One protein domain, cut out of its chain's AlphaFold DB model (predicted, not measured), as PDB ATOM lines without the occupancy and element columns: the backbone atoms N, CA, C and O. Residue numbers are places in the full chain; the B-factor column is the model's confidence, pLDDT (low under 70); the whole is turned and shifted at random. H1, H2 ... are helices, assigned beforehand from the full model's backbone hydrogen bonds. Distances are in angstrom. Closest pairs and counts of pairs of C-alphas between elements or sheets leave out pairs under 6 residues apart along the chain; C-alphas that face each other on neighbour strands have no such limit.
ATOM      1  N   THR A 203       1.550 -23.999  -6.824       50.72
ATOM      2  CA  THR A 203       0.536 -23.507  -7.781       50.72
ATOM      3  C   THR A 203      -0.100 -24.594  -8.650       50.72
ATOM      4  O   THR A 203      -1.173 -24.366  -9.204       50.72
ATOM      5  N   ARG A 204       0.510 -25.786  -8.755       56.31
ATOM      6  CA  ARG A 204      -0.129 -26.961  -9.385       56.31
ATOM      7  C   ARG A 204      -1.295 -27.449  -8.532       56.31
ATOM      8  O   ARG A 204      -1.283 -27.249  -7.323       56.31
ATOM      9  N   ALA A 205      -2.249 -28.167  -9.124       54.53
ATOM     10  CA  ALA A 205      -3.357 -28.747  -8.361       54.53
ATOM     11  C   ALA A 205      -2.894 -29.647  -7.183       54.53
ATOM     12  O   ALA A 205      -3.511 -29.598  -6.127       54.53
ATOM     13  N   ALA A 206      -1.767 -30.372  -7.293       51.84
ATOM     14  CA  ALA A 206      -1.167 -31.128  -6.173       51.84
ATOM     15  C   ALA A 206      -0.325 -30.290  -5.182       51.84
ATOM     16  O   ALA A 206       0.301 -30.852  -4.289       51.84
ATOM     17  N   GLY A 207      -0.275 -28.963  -5.332       56.38
ATOM     18  CA  GLY A 207       0.228 -28.053  -4.295       56.38
ATOM     19  C   GLY A 207      -0.776 -27.840  -3.155       56.38
ATOM     20  O   GLY A 207      -0.407 -27.319  -2.106       56.38
ATOM     21  N   LEU A 208      -2.031 -28.253  -3.357       68.88
ATOM     22  CA  LEU A 208      -3.085 -28.237  -2.349       68.88
ATOM     23  C   LEU A 208      -2.978 -29.439  -1.399       68.88
ATOM     24  O   LEU A 208      -2.552 -30.515  -1.829       68.88
ATOM     25  N   PRO A 209      -3.433 -29.310  -0.137       74.00
ATOM     26  CA  PRO A 209      -3.616 -30.460   0.737       74.00
ATOM     27  C   PRO A 209      -4.528 -31.506   0.093       74.00
ATOM     28  O   PRO A 209      -5.545 -31.174  -0.528       74.00
ATOM     29  N   PHE A 210      -4.183 -32.780   0.290       79.50
ATOM     30  CA  PHE A 210      -4.985 -33.912  -0.171       79.50
ATOM     31  C   PHE A 210      -6.435 -33.801   0.318       79.50
ATOM     32  O   PHE A 210      -7.360 -33.997  -0.464       79.50
ATOM     33  N   ASP A 211      -6.634 -33.384   1.569       80.00
ATOM     34  CA  ASP A 211      -7.944 -33.207   2.203       80.00
ATOM     35  C   ASP A 211      -8.839 -32.198   1.462       80.00
ATOM     36  O   ASP A 211     -10.044 -32.417   1.329       80.00
ATOM     37  N   CYS A 212      -8.264 -31.121   0.914       83.56
ATOM     38  CA  CYS A 212      -8.997 -30.113   0.139       83.56
ATOM     39  C   CYS A 212      -9.480 -30.687  -1.203       83.56
ATOM     40  O   CYS A 212     -10.637 -30.500  -1.595       83.56
ATOM     41  N   LEU A 213      -8.609 -31.427  -1.898       84.12
ATOM     42  CA  LEU A 213      -8.950 -32.120  -3.145       84.12
ATOM     43  C   LEU A 213      -9.958 -33.250  -2.903       84.12
ATOM     44  O   LEU A 213     -10.892 -33.416  -3.682       84.12
ATOM     45  N   GLU A 214      -9.821 -33.995  -1.808       85.44
ATOM     46  CA  GLU A 214     -10.731 -35.075  -1.430       85.44
ATOM     47  C   GLU A 214     -12.119 -34.536  -1.046       85.44
ATOM     48  O   GLU A 214     -13.143 -35.090  -1.451       85.44
ATOM     49  N   LYS A 215     -12.182 -33.405  -0.336       86.31
ATOM     50  CA  LYS A 215     -13.425 -32.684  -0.029       86.31
ATOM     51  C   LYS A 215     -14.097 -32.147  -1.294       86.31
ATOM     52  O   LYS A 215     -15.274 -32.434  -1.513       86.31
ATOM     53  N   THR A 216     -13.348 -31.473  -2.170       84.75
ATOM     54  CA  THR A 216     -13.843 -31.029  -3.490       84.75
ATOM     55  C   THR A 216     -14.337 -32.220  -4.315       84.75
ATOM     56  O   THR A 216     -15.394 -32.148  -4.941       84.75
ATOM     57  N   SER A 217     -13.629 -33.353  -4.254       84.62
ATOM     58  CA  SER A 217     -14.035 -34.590  -4.918       84.62
ATOM     59  C   SER A 217     -15.366 -35.110  -4.384       84.62
ATOM     60  O   SER A 217     -16.314 -35.309  -5.144       84.62
ATOM     61  N   ARG A 218     -15.501 -35.230  -3.060       83.81
ATOM     62  CA  ARG A 218     -16.766 -35.617  -2.428       83.81
ATOM     63  C   ARG A 218     -17.909 -34.667  -2.788       83.81
ATOM     64  O   ARG A 218     -19.012 -35.150  -3.002       83.81
ATOM     65  N   MET A 219     -17.671 -33.363  -2.940       82.19
ATOM     66  CA  MET A 219     -18.702 -32.402  -3.371       82.19
ATOM     67  C   MET A 219     -19.112 -32.563  -4.840       82.19
ATOM     68  O   MET A 219     -20.304 -32.539  -5.154       82.19
ATOM     69  N   LEU A 220     -18.165 -32.779  -5.754       79.06
ATOM     70  CA  LEU A 220     -18.472 -33.089  -7.156       79.06
ATOM     71  C   LEU A 220     -19.221 -34.429  -7.283       79.06
ATOM     72  O   LEU A 220     -20.167 -34.532  -8.070       79.06
ATOM     73  N   SER A 221     -18.875 -35.405  -6.440       76.62
ATOM     74  CA  SER A 221     -19.534 -36.713  -6.330       76.62
ATOM     75  C   SER A 221     -20.829 -36.735  -5.506       76.62
ATOM     76  O   SER A 221     -21.568 -37.711  -5.579       76.62
ATOM     77  N   ALA A 222     -21.156 -35.680  -4.759       66.88
ATOM     78  CA  ALA A 222     -22.432 -35.559  -4.046       66.88
ATOM     79  C   ALA A 222     -23.550 -34.962  -4.924       66.88
ATOM     80  O   ALA A 222     -24.735 -35.095  -4.612       66.88
ATOM     81  N   THR A 223     -23.189 -34.300  -6.028       56.03
ATOM     82  CA  THR A 223     -24.140 -33.608  -6.907       56.03
ATOM     83  C   THR A 223     -25.118 -34.574  -7.580       56.03
ATOM     84  O   THR A 223     -24.712 -35.403  -8.392       56.03
ATOM     85  N   TYR A 224     -26.417 -34.417  -7.292       50.53
ATOM     86  CA  TYR A 224     -27.520 -35.228  -7.833       50.53
ATOM     87  C   TYR A 224     -27.311 -36.746  -7.710       50.53
ATOM     88  O   TYR A 224     -27.070 -37.426  -8.705       50.53
ATOM     89  N   ASN A 225     -27.480 -37.244  -6.475       52.28
ATOM     90  CA  ASN A 225     -27.483 -38.636  -5.983       52.28
ATOM     91  C   ASN A 225     -27.873 -39.734  -7.009       52.28
ATOM     92  O   ASN A 225     -28.957 -40.314  -6.978       52.28
ATOM     93  N   SER A 226     -26.972 -39.980  -7.957       61.50
ATOM     94  CA  SER A 226     -27.052 -40.976  -9.018       61.50
ATOM     95  C   SER A 226     -25.668 -41.070  -9.662       61.50
ATOM     96  O   SER A 226     -25.110 -40.064 -10.107       61.50
ATOM     97  N   GLU A 227     -25.100 -42.273  -9.751       59.78
ATOM     98  CA  GLU A 227     -23.738 -42.483 -10.282       59.78
ATOM     99  C   GLU A 227     -23.558 -41.877 -11.686       59.78
ATOM    100  O   GLU A 227     -22.492 -41.379 -12.043       59.78
ATOM    101  N   LYS A 228     -24.639 -41.842 -12.477       62.88
ATOM    102  CA  LYS A 228     -24.662 -41.261 -13.825       62.88
ATOM    103  C   LYS A 228     -24.464 -39.741 -13.842       62.88
ATOM    104  O   LYS A 228     -23.837 -39.247 -14.778       62.88
ATOM    105  N   ALA A 229     -24.983 -39.005 -12.856       66.69
ATOM    106  CA  ALA A 229     -24.798 -37.554 -12.764       66.69
ATOM    107  C   ALA A 229     -23.393 -37.206 -12.259       66.69
ATOM    108  O   ALA A 229     -22.728 -36.364 -12.854       66.69
ATOM    109  N   VAL A 230     -22.904 -37.939 -11.254       65.44
ATOM    110  CA  VAL A 230     -21.525 -37.846 -10.746       65.44
ATOM    111  C   VAL A 230     -20.518 -38.016 -11.880       65.44
ATOM    112  O   VAL A 230     -19.762 -37.097 -12.194       65.44
ATOM    113  N   VAL A 231     -20.571 -39.157 -12.575       69.94
ATOM    114  CA  VAL A 231     -19.684 -39.464 -13.705       69.94
ATOM    115  C   VAL A 231     -19.807 -38.422 -14.824       69.94
ATOM    116  O   VAL A 231     -18.826 -38.155 -15.515       69.94
ATOM    117  N   LYS A 232     -20.978 -37.793 -15.005       74.81
ATOM    118  CA  LYS A 232     -21.159 -36.700 -15.972       74.81
ATOM    119  C   LYS A 232     -20.467 -35.407 -15.529       74.81
ATOM    120  O   LYS A 232     -19.793 -34.809 -16.362       74.81
ATOM    121  N   THR A 233     -20.574 -35.005 -14.263       80.12
ATOM    122  CA  THR A 233     -19.898 -33.814 -13.711       80.12
ATOM    123  C   THR A 233     -18.380 -33.931 -13.855       80.12
ATOM    124  O   THR A 233     -17.740 -33.045 -14.418       80.12
ATOM    125  N   TRP A 234     -17.810 -35.067 -13.442       79.38
ATOM    126  CA  TRP A 234     -16.377 -35.352 -13.569       79.38
ATOM    127  C   TRP A 234     -15.904 -35.411 -15.020       79.38
ATOM    128  O   TRP A 234     -14.890 -34.809 -15.367       79.38
ATOM    129  N   ARG A 235     -16.662 -36.089 -15.890       82.19
ATOM    130  CA  ARG A 235     -16.360 -36.158 -17.324       82.19
ATOM    131  C   ARG A 235     -16.382 -34.779 -17.971       82.19
ATOM    132  O   ARG A 235     -15.481 -34.482 -18.742       82.19
ATOM    133  N   HIS A 236     -17.360 -33.942 -17.638       84.00
ATOM    134  CA  HIS A 236     -17.468 -32.609 -18.219       84.00
ATOM    135  C   HIS A 236     -16.363 -31.670 -17.717       84.00
ATOM    136  O   HIS A 236     -15.786 -30.924 -18.505       84.00
ATOM    137  N   LEU A 237     -15.982 -31.781 -16.438       86.38
ATOM    138  CA  LEU A 237     -14.795 -31.113 -15.905       86.38
ATOM    139  C   LEU A 237     -13.539 -31.543 -16.679       86.38
ATOM    140  O   LEU A 237     -12.801 -30.689 -17.160       86.38
ATOM    141  N   ALA A 238     -13.328 -32.845 -16.881       86.50
ATOM    142  CA  ALA A 238     -12.174 -33.370 -17.610       86.50
ATOM    143  C   ALA A 238     -12.147 -32.958 -19.098       86.50
ATOM    144  O   ALA A 238     -11.103 -32.549 -19.608       86.50
ATOM    145  N   GLU A 239     -13.299 -32.985 -19.774       86.44
ATOM    146  CA  GLU A 239     -13.478 -32.449 -21.131       86.44
ATOM    147  C   GLU A 239     -13.128 -30.952 -21.188       86.44
ATOM    148  O   GLU A 239     -12.500 -30.507 -22.146       86.44
ATOM    149  N   SER A 240     -13.453 -30.176 -20.146       86.19
ATOM    150  CA  SER A 240     -13.146 -28.739 -20.082       86.19
ATOM    151  C   SER A 240     -11.645 -28.425 -19.971       86.19
ATOM    152  O   SER A 240     -11.225 -27.335 -20.372       86.19
ATOM    153  N   PHE A 241     -10.838 -29.372 -19.477       85.56
ATOM    154  CA  PHE A 241      -9.370 -29.334 -19.514       85.56
ATOM    155  C   PHE A 241      -8.790 -29.896 -20.824       85.56
ATOM    156  O   PHE A 241      -7.599 -29.749 -21.071       85.56
ATOM    157  N   GLY A 242      -9.606 -30.511 -21.684       85.00
ATOM    158  CA  GLY A 242      -9.151 -31.126 -22.931       85.00
ATOM    159  C   GLY A 242      -8.563 -32.531 -22.774       85.00
ATOM    160  O   GLY A 242      -7.881 -32.993 -23.691       85.00
ATOM    161  N   LEU A 243      -8.825 -33.228 -21.658       84.88
ATOM    162  CA  LEU A 243      -8.478 -34.649 -21.539       84.88
ATOM    163  C   LEU A 243      -9.260 -35.464 -22.574       84.88
ATOM    164  O   LEU A 243     -10.426 -35.179 -22.873       84.88
ATOM    165  N   LYS A 244      -8.629 -36.505 -23.122       84.50
ATOM    166  CA  LYS A 244      -9.282 -37.325 -24.147       84.50
ATOM    167  C   LYS A 244     -10.310 -38.274 -23.538       84.50
ATOM    168  O   LYS A 244     -10.210 -38.689 -22.386       84.50
ATOM    169  N   ARG A 245     -11.293 -38.692 -24.340       79.88
ATOM    170  CA  ARG A 245     -12.380 -39.569 -23.872       79.88
ATOM    171  C   ARG A 245     -11.889 -40.963 -23.443       79.88
ATOM    172  O   ARG A 245     -12.522 -41.578 -22.593       79.88
ATOM    173  N   ASP A 246     -10.775 -41.437 -23.999       81.81
ATOM    174  CA  ASP A 246     -10.050 -42.643 -23.576       81.81
ATOM    175  C   ASP A 246      -9.365 -42.472 -22.209       81.81
ATOM    176  O   ASP A 246      -9.497 -43.344 -21.352       81.81
ATOM    177  N   GLU A 247      -8.724 -41.326 -21.961       80.06
ATOM    178  CA  GLU A 247      -8.114 -40.989 -20.665       80.06
ATOM    179  C   GLU A 247      -9.180 -40.867 -19.563       80.06
ATOM    180  O   GLU A 247      -8.986 -41.360 -18.455       80.06
ATOM    181  N   ILE A 248     -10.334 -40.267 -19.881       78.19
ATOM    182  CA  ILE A 248     -11.470 -40.106 -18.958       78.19
ATOM    183  C   ILE A 248     -12.210 -41.434 -18.734       78.19
ATOM    184  O   ILE A 248     -12.722 -41.684 -17.645       78.19
ATOM    185  N   GLY A 249     -12.281 -42.300 -19.749       73.75
ATOM    186  CA  GLY A 249     -12.995 -43.580 -19.679       73.75
ATOM    187  C   GLY A 249     -12.408 -44.578 -18.675       73.75
ATOM    188  O   GLY A 249     -13.132 -45.456 -18.216       73.75
ATOM    189  N   GLY A 250     -11.127 -44.428 -18.320       75.38
ATOM    190  CA  GLY A 250     -10.461 -45.222 -17.283       75.38
ATOM    191  C   GLY A 250     -10.578 -44.662 -15.859       75.38
ATOM    192  O   GLY A 250     -10.202 -45.358 -14.920       75.38
ATOM    193  N   MET A 251     -11.080 -43.434 -15.677       78.31
ATOM    194  CA  MET A 251     -11.173 -42.802 -14.357       78.31
ATOM    195  C   MET A 251     -12.407 -43.297 -13.603       78.31
ATOM    196  O   MET A 251     -13.541 -43.074 -14.032       78.31
ATOM    197  N   THR A 252     -12.185 -43.941 -12.459       74.62
ATOM    198  CA  THR A 252     -13.258 -44.424 -11.571       74.62
ATOM    199  C   THR A 252     -13.552 -43.495 -10.398       74.62
ATOM    200  O   THR A 252     -14.625 -43.592  -9.808       74.62
ATOM    201  N   ASP A 253     -12.623 -42.598 -10.067       78.19
ATOM    202  CA  ASP A 253     -12.747 -41.647  -8.966       78.19
ATOM    203  C   ASP A 253     -12.202 -40.267  -9.354       78.19
ATOM    204  O   ASP A 253     -11.311 -40.123 -10.196       78.19
ATOM    205  N   GLY A 254     -12.740 -39.250  -8.693       79.12
ATOM    206  CA  GLY A 254     -12.410 -37.852  -8.875       79.12
ATOM    207  C   GLY A 254     -10.974 -37.463  -8.544       79.12
ATOM    208  O   GLY A 254     -10.414 -36.584  -9.205       79.12
ATOM    209  N   LEU A 255     -10.327 -38.140  -7.585       83.50
ATOM    210  CA  LEU A 255      -8.919 -37.871  -7.274       83.50
ATOM    211  C   LEU A 255      -8.016 -38.181  -8.472       83.50
ATOM    212  O   LEU A 255      -7.045 -37.463  -8.691       83.50
ATOM    213  N   GLN A 256      -8.353 -39.187  -9.289       85.88
ATOM    214  CA  GLN A 256      -7.584 -39.509 -10.498       85.88
ATOM    215  C   GLN A 256      -7.656 -38.385 -11.537       85.88
ATOM    216  O   GLN A 256      -6.678 -38.144 -12.248       85.88
ATOM    217  N   LEU A 257      -8.784 -37.665 -11.609       85.88
ATOM    218  CA  LEU A 257      -8.875 -36.481 -12.454       85.88
ATOM    219  C   LEU A 257      -7.976 -35.362 -11.915       85.88
ATOM    220  O   LEU A 257      -7.224 -34.775 -12.689       85.88
ATOM    221  N   PHE A 258      -8.004 -35.080 -10.610       86.56
ATOM    222  CA  PHE A 258      -7.150 -34.041 -10.021       86.56
ATOM    223  C   PHE A 258      -5.652 -34.357 -10.132       86.56
ATOM    224  O   PHE A 258      -4.868 -33.465 -10.458       86.56
ATOM    225  N   ASP A 259      -5.255 -35.618  -9.954       84.81
ATOM    226  CA  ASP A 259      -3.881 -36.076 -10.176       84.81
ATOM    227  C   ASP A 259      -3.446 -35.894 -11.643       84.81
ATOM    228  O   ASP A 259      -2.363 -35.371 -11.923       84.81
ATOM    229  N   ARG A 260      -4.333 -36.207 -12.599       85.50
ATOM    230  CA  ARG A 260      -4.093 -35.967 -14.031       85.50
ATOM    231  C   ARG A 260      -4.011 -34.489 -14.391       85.50
ATOM    232  O   ARG A 260      -3.113 -34.118 -15.143       85.50
ATOM    233  N   ILE A 261      -4.891 -33.651 -13.845       85.25
ATOM    234  CA  ILE A 261      -4.861 -32.187 -13.998       85.25
ATOM    235  C   ILE A 261      -3.538 -31.628 -13.451       85.25
ATOM    236  O   ILE A 261      -2.871 -30.839 -14.121       85.25
ATOM    237  N   SER A 262      -3.112 -32.087 -12.271       83.12
ATOM    238  CA  SER A 262      -1.836 -31.695 -11.664       83.12
ATOM    239  C   SER A 262      -0.627 -32.134 -12.495       83.12
ATOM    240  O   SER A 262       0.285 -31.342 -12.744       83.12
ATOM    241  N   THR A 263      -0.632 -33.382 -12.972       82.06
ATOM    242  CA  THR A 263       0.422 -33.960 -13.821       82.06
ATOM    243  C   THR A 263       0.522 -33.255 -15.174       82.06
ATOM    244  O   THR A 263       1.624 -33.040 -15.676       82.06
ATOM    245  N   ALA A 264      -0.611 -32.832 -15.742       81.25
ATOM    246  CA  ALA A 264      -0.664 -31.989 -16.935       81.25
ATOM    247  C   ALA A 264      -0.195 -30.538 -16.686       81.25
ATOM    248  O   ALA A 264      -0.010 -29.782 -17.636       81.25
ATOM    249  N   GLY A 265       0.040 -30.152 -15.427       78.12
ATOM    250  CA  GLY A 265       0.595 -28.854 -15.051       78.12
ATOM    251  C   GLY A 265      -0.421 -27.717 -14.969       78.12
ATOM    252  O   GLY A 265       0.007 -26.568 -14.862       78.12
ATOM    253  N   TYR A 266      -1.727 -28.002 -14.982       82.75
ATOM    254  CA  TYR A 266      -2.737 -26.973 -14.732       82.75
ATOM    255  C   TYR A 266      -2.634 -26.458 -13.297       82.75
ATOM    256  O   TYR A 266      -2.429 -27.221 -12.342       82.75
ATOM    257  N   SER A 267      -2.803 -25.149 -13.153       82.06
ATOM    258  CA  SER A 267      -2.773 -24.478 -11.866       82.06
ATOM    259  C   SER A 267      -4.161 -24.340 -11.230       82.06
ATOM    260  O   SER A 267      -5.213 -24.569 -11.831       82.06
ATOM    261  N   ILE A 268      -4.147 -24.033  -9.935       82.94
ATOM    262  CA  ILE A 268      -5.334 -23.905  -9.084       82.94
ATOM    263  C   ILE A 268      -6.360 -22.868  -9.607       82.94
ATOM    264  O   ILE A 268      -7.546 -23.202  -9.633       82.94
ATOM    265  N   PRO A 269      -5.989 -21.647 -10.061       80.69
ATOM    266  CA  PRO A 269      -6.956 -20.705 -10.645       80.69
ATOM    267  C   PRO A 269      -7.647 -21.220 -11.921       80.69
ATOM    268  O   PRO A 269      -8.835 -20.950 -12.119       80.69
ATOM    269  N   GLU A 270      -6.966 -22.000 -12.766       84.00
ATOM    270  CA  GLU A 270      -7.581 -22.684 -13.910       84.00
ATOM    271  C   GLU A 270      -8.608 -23.706 -13.423       84.00
ATOM    272  O   GLU A 270      -9.726 -23.733 -13.930       84.00
ATOM    273  N   LEU A 271      -8.286 -24.491 -12.390       85.44
ATOM    274  CA  LEU A 271      -9.248 -25.416 -11.789       85.44
ATOM    275  C   LEU A 271     -10.484 -24.698 -11.236       85.44
ATOM    276  O   LEU A 271     -11.602 -25.111 -11.537       85.44
ATOM    277  N   LEU A 272     -10.309 -23.596 -10.508       85.38
ATOM    278  CA  LEU A 272     -11.427 -22.791 -10.006       85.38
ATOM    279  C   LEU A 272     -12.285 -22.228 -11.150       85.38
ATOM    280  O   LEU A 272     -13.509 -22.330 -11.110       85.38
ATOM    281  N   THR A 273     -11.672 -21.696 -12.211       86.50
ATOM    282  CA  THR A 273     -12.420 -21.167 -13.366       86.50
ATOM    283  C   THR A 273     -13.115 -22.269 -14.179       86.50
ATOM    284  O   THR A 273     -14.231 -22.049 -14.653       86.50
ATOM    285  N   LYS A 274     -12.555 -23.483 -14.270       86.38
ATOM    286  CA  LYS A 274     -13.258 -24.651 -14.836       86.38
ATOM    287  C   LYS A 274     -14.420 -25.132 -13.964       86.38
ATOM    288  O   LYS A 274     -15.477 -25.443 -14.502       86.38
ATOM    289  N   LEU A 275     -14.272 -25.119 -12.638       86.69
ATOM    290  CA  LEU A 275     -15.352 -25.437 -11.695       86.69
ATOM    291  C   LEU A 275     -16.518 -24.427 -11.775       86.69
ATOM    292  O   LEU A 275     -17.678 -24.836 -11.738       86.69
ATOM    293  N   VAL A 276     -16.226 -23.134 -11.975       86.06
ATOM    294  CA  VAL A 276     -17.244 -22.104 -12.268       86.06
ATOM    295  C   VAL A 276     -17.929 -22.359 -13.618       86.06
ATOM    296  O   VAL A 276     -19.149 -22.246 -13.702       86.06
ATOM    297  N   GLN A 277     -17.185 -22.745 -14.665       83.31
ATOM    298  CA  GLN A 277     -17.748 -23.037 -15.999       83.31
ATOM    299  C   GLN A 277     -18.745 -24.206 -16.006       83.31
ATOM    300  O   GLN A 277     -19.644 -24.213 -16.841       83.31
ATOM    301  N   ILE A 278     -18.611 -25.170 -15.091       84.12
ATOM    302  CA  ILE A 278     -19.564 -26.283 -14.924       84.12
ATOM    303  C   ILE A 278     -20.657 -26.000 -13.873       84.12
ATOM    304  O   ILE A 278     -21.308 -26.932 -13.403       84.12
ATOM    305  N   GLU A 279     -20.830 -24.735 -13.471       82.75
ATOM    306  CA  GLU A 279     -21.833 -24.252 -12.506       82.75
ATOM    307  C   GLU A 279     -21.752 -24.895 -11.099       82.75
ATOM    308  O   GLU A 279     -22.679 -24.792 -10.295       82.75
ATOM    309  N   ARG A 280     -20.621 -25.524 -10.738       80.81
ATOM    310  CA  ARG A 280     -20.405 -26.161  -9.420       80.81
ATOM    311  C   ARG A 280     -19.874 -25.154  -8.387       80.81
ATOM    312  O   ARG A 280     -18.812 -25.354  -7.800       80.81
ATOM    313  N   LEU A 281     -20.607 -24.056  -8.182       84.00
ATOM    314  CA  LEU A 281     -20.178 -22.926  -7.342       84.00
ATOM    315  C   LEU A 281     -19.922 -23.299  -5.873       84.00
ATOM    316  O   LEU A 281     -18.974 -22.794  -5.289       84.00
ATOM    317  N   ASP A 282     -20.671 -24.234  -5.291       85.00
ATOM    318  CA  ASP A 282     -20.421 -24.754  -3.937       85.00
ATOM    319  C   ASP A 282     -19.031 -25.400  -3.803       85.00
ATOM    320  O   ASP A 282     -18.337 -25.187  -2.806       85.00
ATOM    321  N   ALA A 283     -18.584 -26.143  -4.821       85.94
ATOM    322  CA  ALA A 283     -17.244 -26.723  -4.837       85.94
ATOM    323  C   ALA A 283     -16.161 -25.635  -4.975       85.94
ATOM    324  O   ALA A 283     -15.097 -25.759  -4.375       85.94
ATOM    325  N   VAL A 284     -16.446 -24.552  -5.712       88.06
ATOM    326  CA  VAL A 284     -15.569 -23.371  -5.828       88.06
ATOM    327  C   VAL A 284     -15.463 -22.637  -4.492       88.06
ATOM    328  O   VAL A 284     -14.356 -22.333  -4.061       88.06
ATOM    329  N   GLU A 285     -16.585 -22.369  -3.820       85.69
ATOM    330  CA  GLU A 285     -16.613 -21.677  -2.527       85.69
ATOM    331  C   GLU A 285     -15.863 -22.463  -1.448       85.69
ATOM    332  O   GLU A 285     -15.028 -21.884  -0.749       85.69
ATOM    333  N   SER A 286     -16.097 -23.779  -1.352       86.50
ATOM    334  CA  SER A 286     -15.343 -24.631  -0.429       86.50
ATOM    335  C   SER A 286     -13.854 -24.609  -0.748       86.50
ATOM    336  O   SER A 286     -13.054 -24.340   0.142       86.50
ATOM    337  N   LEU A 287     -13.476 -24.853  -2.006       86.19
ATOM    338  CA  LEU A 287     -12.072 -24.932  -2.397       86.19
ATOM    339  C   LEU A 287     -11.345 -23.597  -2.164       86.19
ATOM    340  O   LEU A 287     -10.238 -23.595  -1.638       86.19
ATOM    341  N   CYS A 288     -11.978 -22.460  -2.465       83.62
ATOM    342  CA  CYS A 288     -11.448 -21.131  -2.148       83.62
ATOM    343  C   CYS A 288     -11.267 -20.904  -0.638       83.62
ATOM    344  O   CYS A 288     -10.247 -20.346  -0.237       83.62
ATOM    345  N   ALA A 289     -12.224 -21.326   0.194       83.94
ATOM    346  CA  ALA A 289     -12.107 -21.219   1.648       83.94
ATOM    347  C   ALA A 289     -10.955 -22.087   2.186       83.94
ATOM    348  O   ALA A 289     -10.128 -21.595   2.950       83.94
ATOM    349  N   ASP A 290     -10.858 -23.332   1.715       83.75
ATOM    350  CA  ASP A 290      -9.818 -24.286   2.105       83.75
ATOM    351  C   ASP A 290      -8.409 -23.810   1.669       83.75
ATOM    352  O   ASP A 290      -7.443 -23.915   2.424       83.75
ATOM    353  N   ILE A 291      -8.289 -23.204   0.478       81.88
ATOM    354  CA  ILE A 291      -7.052 -22.560  -0.005       81.88
ATOM    355  C   ILE A 291      -6.661 -21.366   0.871       81.88
ATOM    356  O   ILE A 291      -5.479 -21.190   1.174       81.88
ATOM    357  N   LEU A 292      -7.626 -20.525   1.248       79.75
ATOM    358  CA  LEU A 292      -7.361 -19.312   2.018       79.75
ATOM    359  C   LEU A 292      -6.970 -19.637   3.467       79.75
ATOM    360  O   LEU A 292      -6.076 -18.991   4.013       79.75
ATOM    361  N   GLU A 293      -7.578 -20.669   4.057       78.56
ATOM    362  CA  GLU A 293      -7.171 -21.229   5.348       78.56
ATOM    363  C   GLU A 293      -5.731 -21.759   5.284       78.56
ATOM    364  O   GLU A 293      -4.890 -21.357   6.090       78.56
ATOM    365  N   TRP A 294      -5.404 -22.573   4.271       70.56
ATOM    366  CA  TRP A 294      -4.052 -23.104   4.076       70.56
ATOM    367  C   TRP A 294      -3.000 -22.006   3.848       70.56
ATOM    368  O   TRP A 294      -1.915 -22.056   4.427       70.56
ATOM    369  N   ALA A 295      -3.321 -20.976   3.058       66.50
ATOM    370  CA  ALA A 295      -2.438 -19.831   2.831       66.50
ATOM    371  C   ALA A 295      -2.215 -18.978   4.099       66.50
ATOM    372  O   ALA A 295      -1.197 -18.289   4.198       66.50
ATOM    373  N   GLY A 296      -3.145 -19.032   5.059       61.50
ATOM    374  CA  GLY A 296      -3.050 -18.378   6.364       61.50
ATOM    375  C   GLY A 296      -2.212 -19.133   7.403       61.50
ATOM    376  O   GLY A 296      -1.855 -18.543   8.423       61.50
ATOM    377  N   VAL A 297      -1.863 -20.404   7.167       55.38
ATOM    378  CA  VAL A 297      -1.004 -21.181   8.075       55.38
ATOM    379  C   VAL A 297       0.458 -20.738   7.909       55.38
ATOM    380  O   VAL A 297       1.051 -20.961   6.847       55.38
TER     381      VAL A 297
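This is residues 203 to 297 of the 308 residues of an uncharacterized protein of Cervus elaphus hippelaphus (UniProt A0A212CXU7). Three helices run nearly along one another in a triangle, the longest, H6, with H1 and H5 each beside it and running against it, while H2 and H4, nearly aligned with each other, stand at steep angles to H1. The short H3 sits by H2, far from H6. The printed part has 95 residues with six named helices, H1 to H6 in order along the chain, and no named strand; the class is all helix. It is compact, with a radius of gyration of the C-alphas of 12.4 A, and spans 38 by 28 by 21 A.

H6, residues 281 to 296, touches H1, residues 210 to 222, at a shallow tilt of 11 degrees, opposite ways; their closest C-alphas, those of Thr 216 and Ala 283, are 5.7 A apart. With residues 281 to 287 alone, H6 touches H5, residues 268 to 277, and the two form a helical hairpin at a shallow tilt of 18 degrees, opposite ways, closest at the C-alphas of Leu 272 and Val 284, 5.9 A. H1 and H5 are apart. H4, residues 254 to 263, touches H1 at a steep tilt of 49 degrees, opposite ways, with the closest C-alphas, those of Ser 217 and Gly 254, 5.4 A apart. H2, residues 227 to 240, touches H1 with residues 230 to 234 alone, at a steep tilt of 59 degrees, opposite ways; the closest C-alphas are those of Ser 221 and Val 230, 5.0 A. H2 and H4 only just touch, with 3 pairs of C-alphas within 8 A, the closest those of Trp 234 and Gly 254 at 6.6 A, at a shallow tilt of 12 degrees, the same way. H2 and H5 touch only at their ends, and only just, with 3 such pairs; the closest C-alphas are those of Ser 240 and Lys 274, 6.7 A. H3, residues 245 to 249, only just touches H2, also with 3 pairs, closest at the C-alphas of Arg 235 and Ile 248, 6.5 A. In H1 to H6 every O i to N i+4 pair is within hydrogen-bond range.

H1 begins at C-alpha 210, (-4.985, -33.912, -0.171), and is 17.9 A long. H2 measures 19.9 A, H3 5.8 A, H4 14.3 A and H5 14.2 A. H6, 22.4 A long, ends at C-alpha 296, (-3.050, -18.378, 6.364).

The two C-alphas farthest apart, those of Asp 246 and Val 297, are 39.3 A apart. The printed part has no cut, and the five links between the helices are tight. Mean pLDDT of the printed part is 78.0; residues 203 to 208, 222 to 231 and 295 to 297 are under 70.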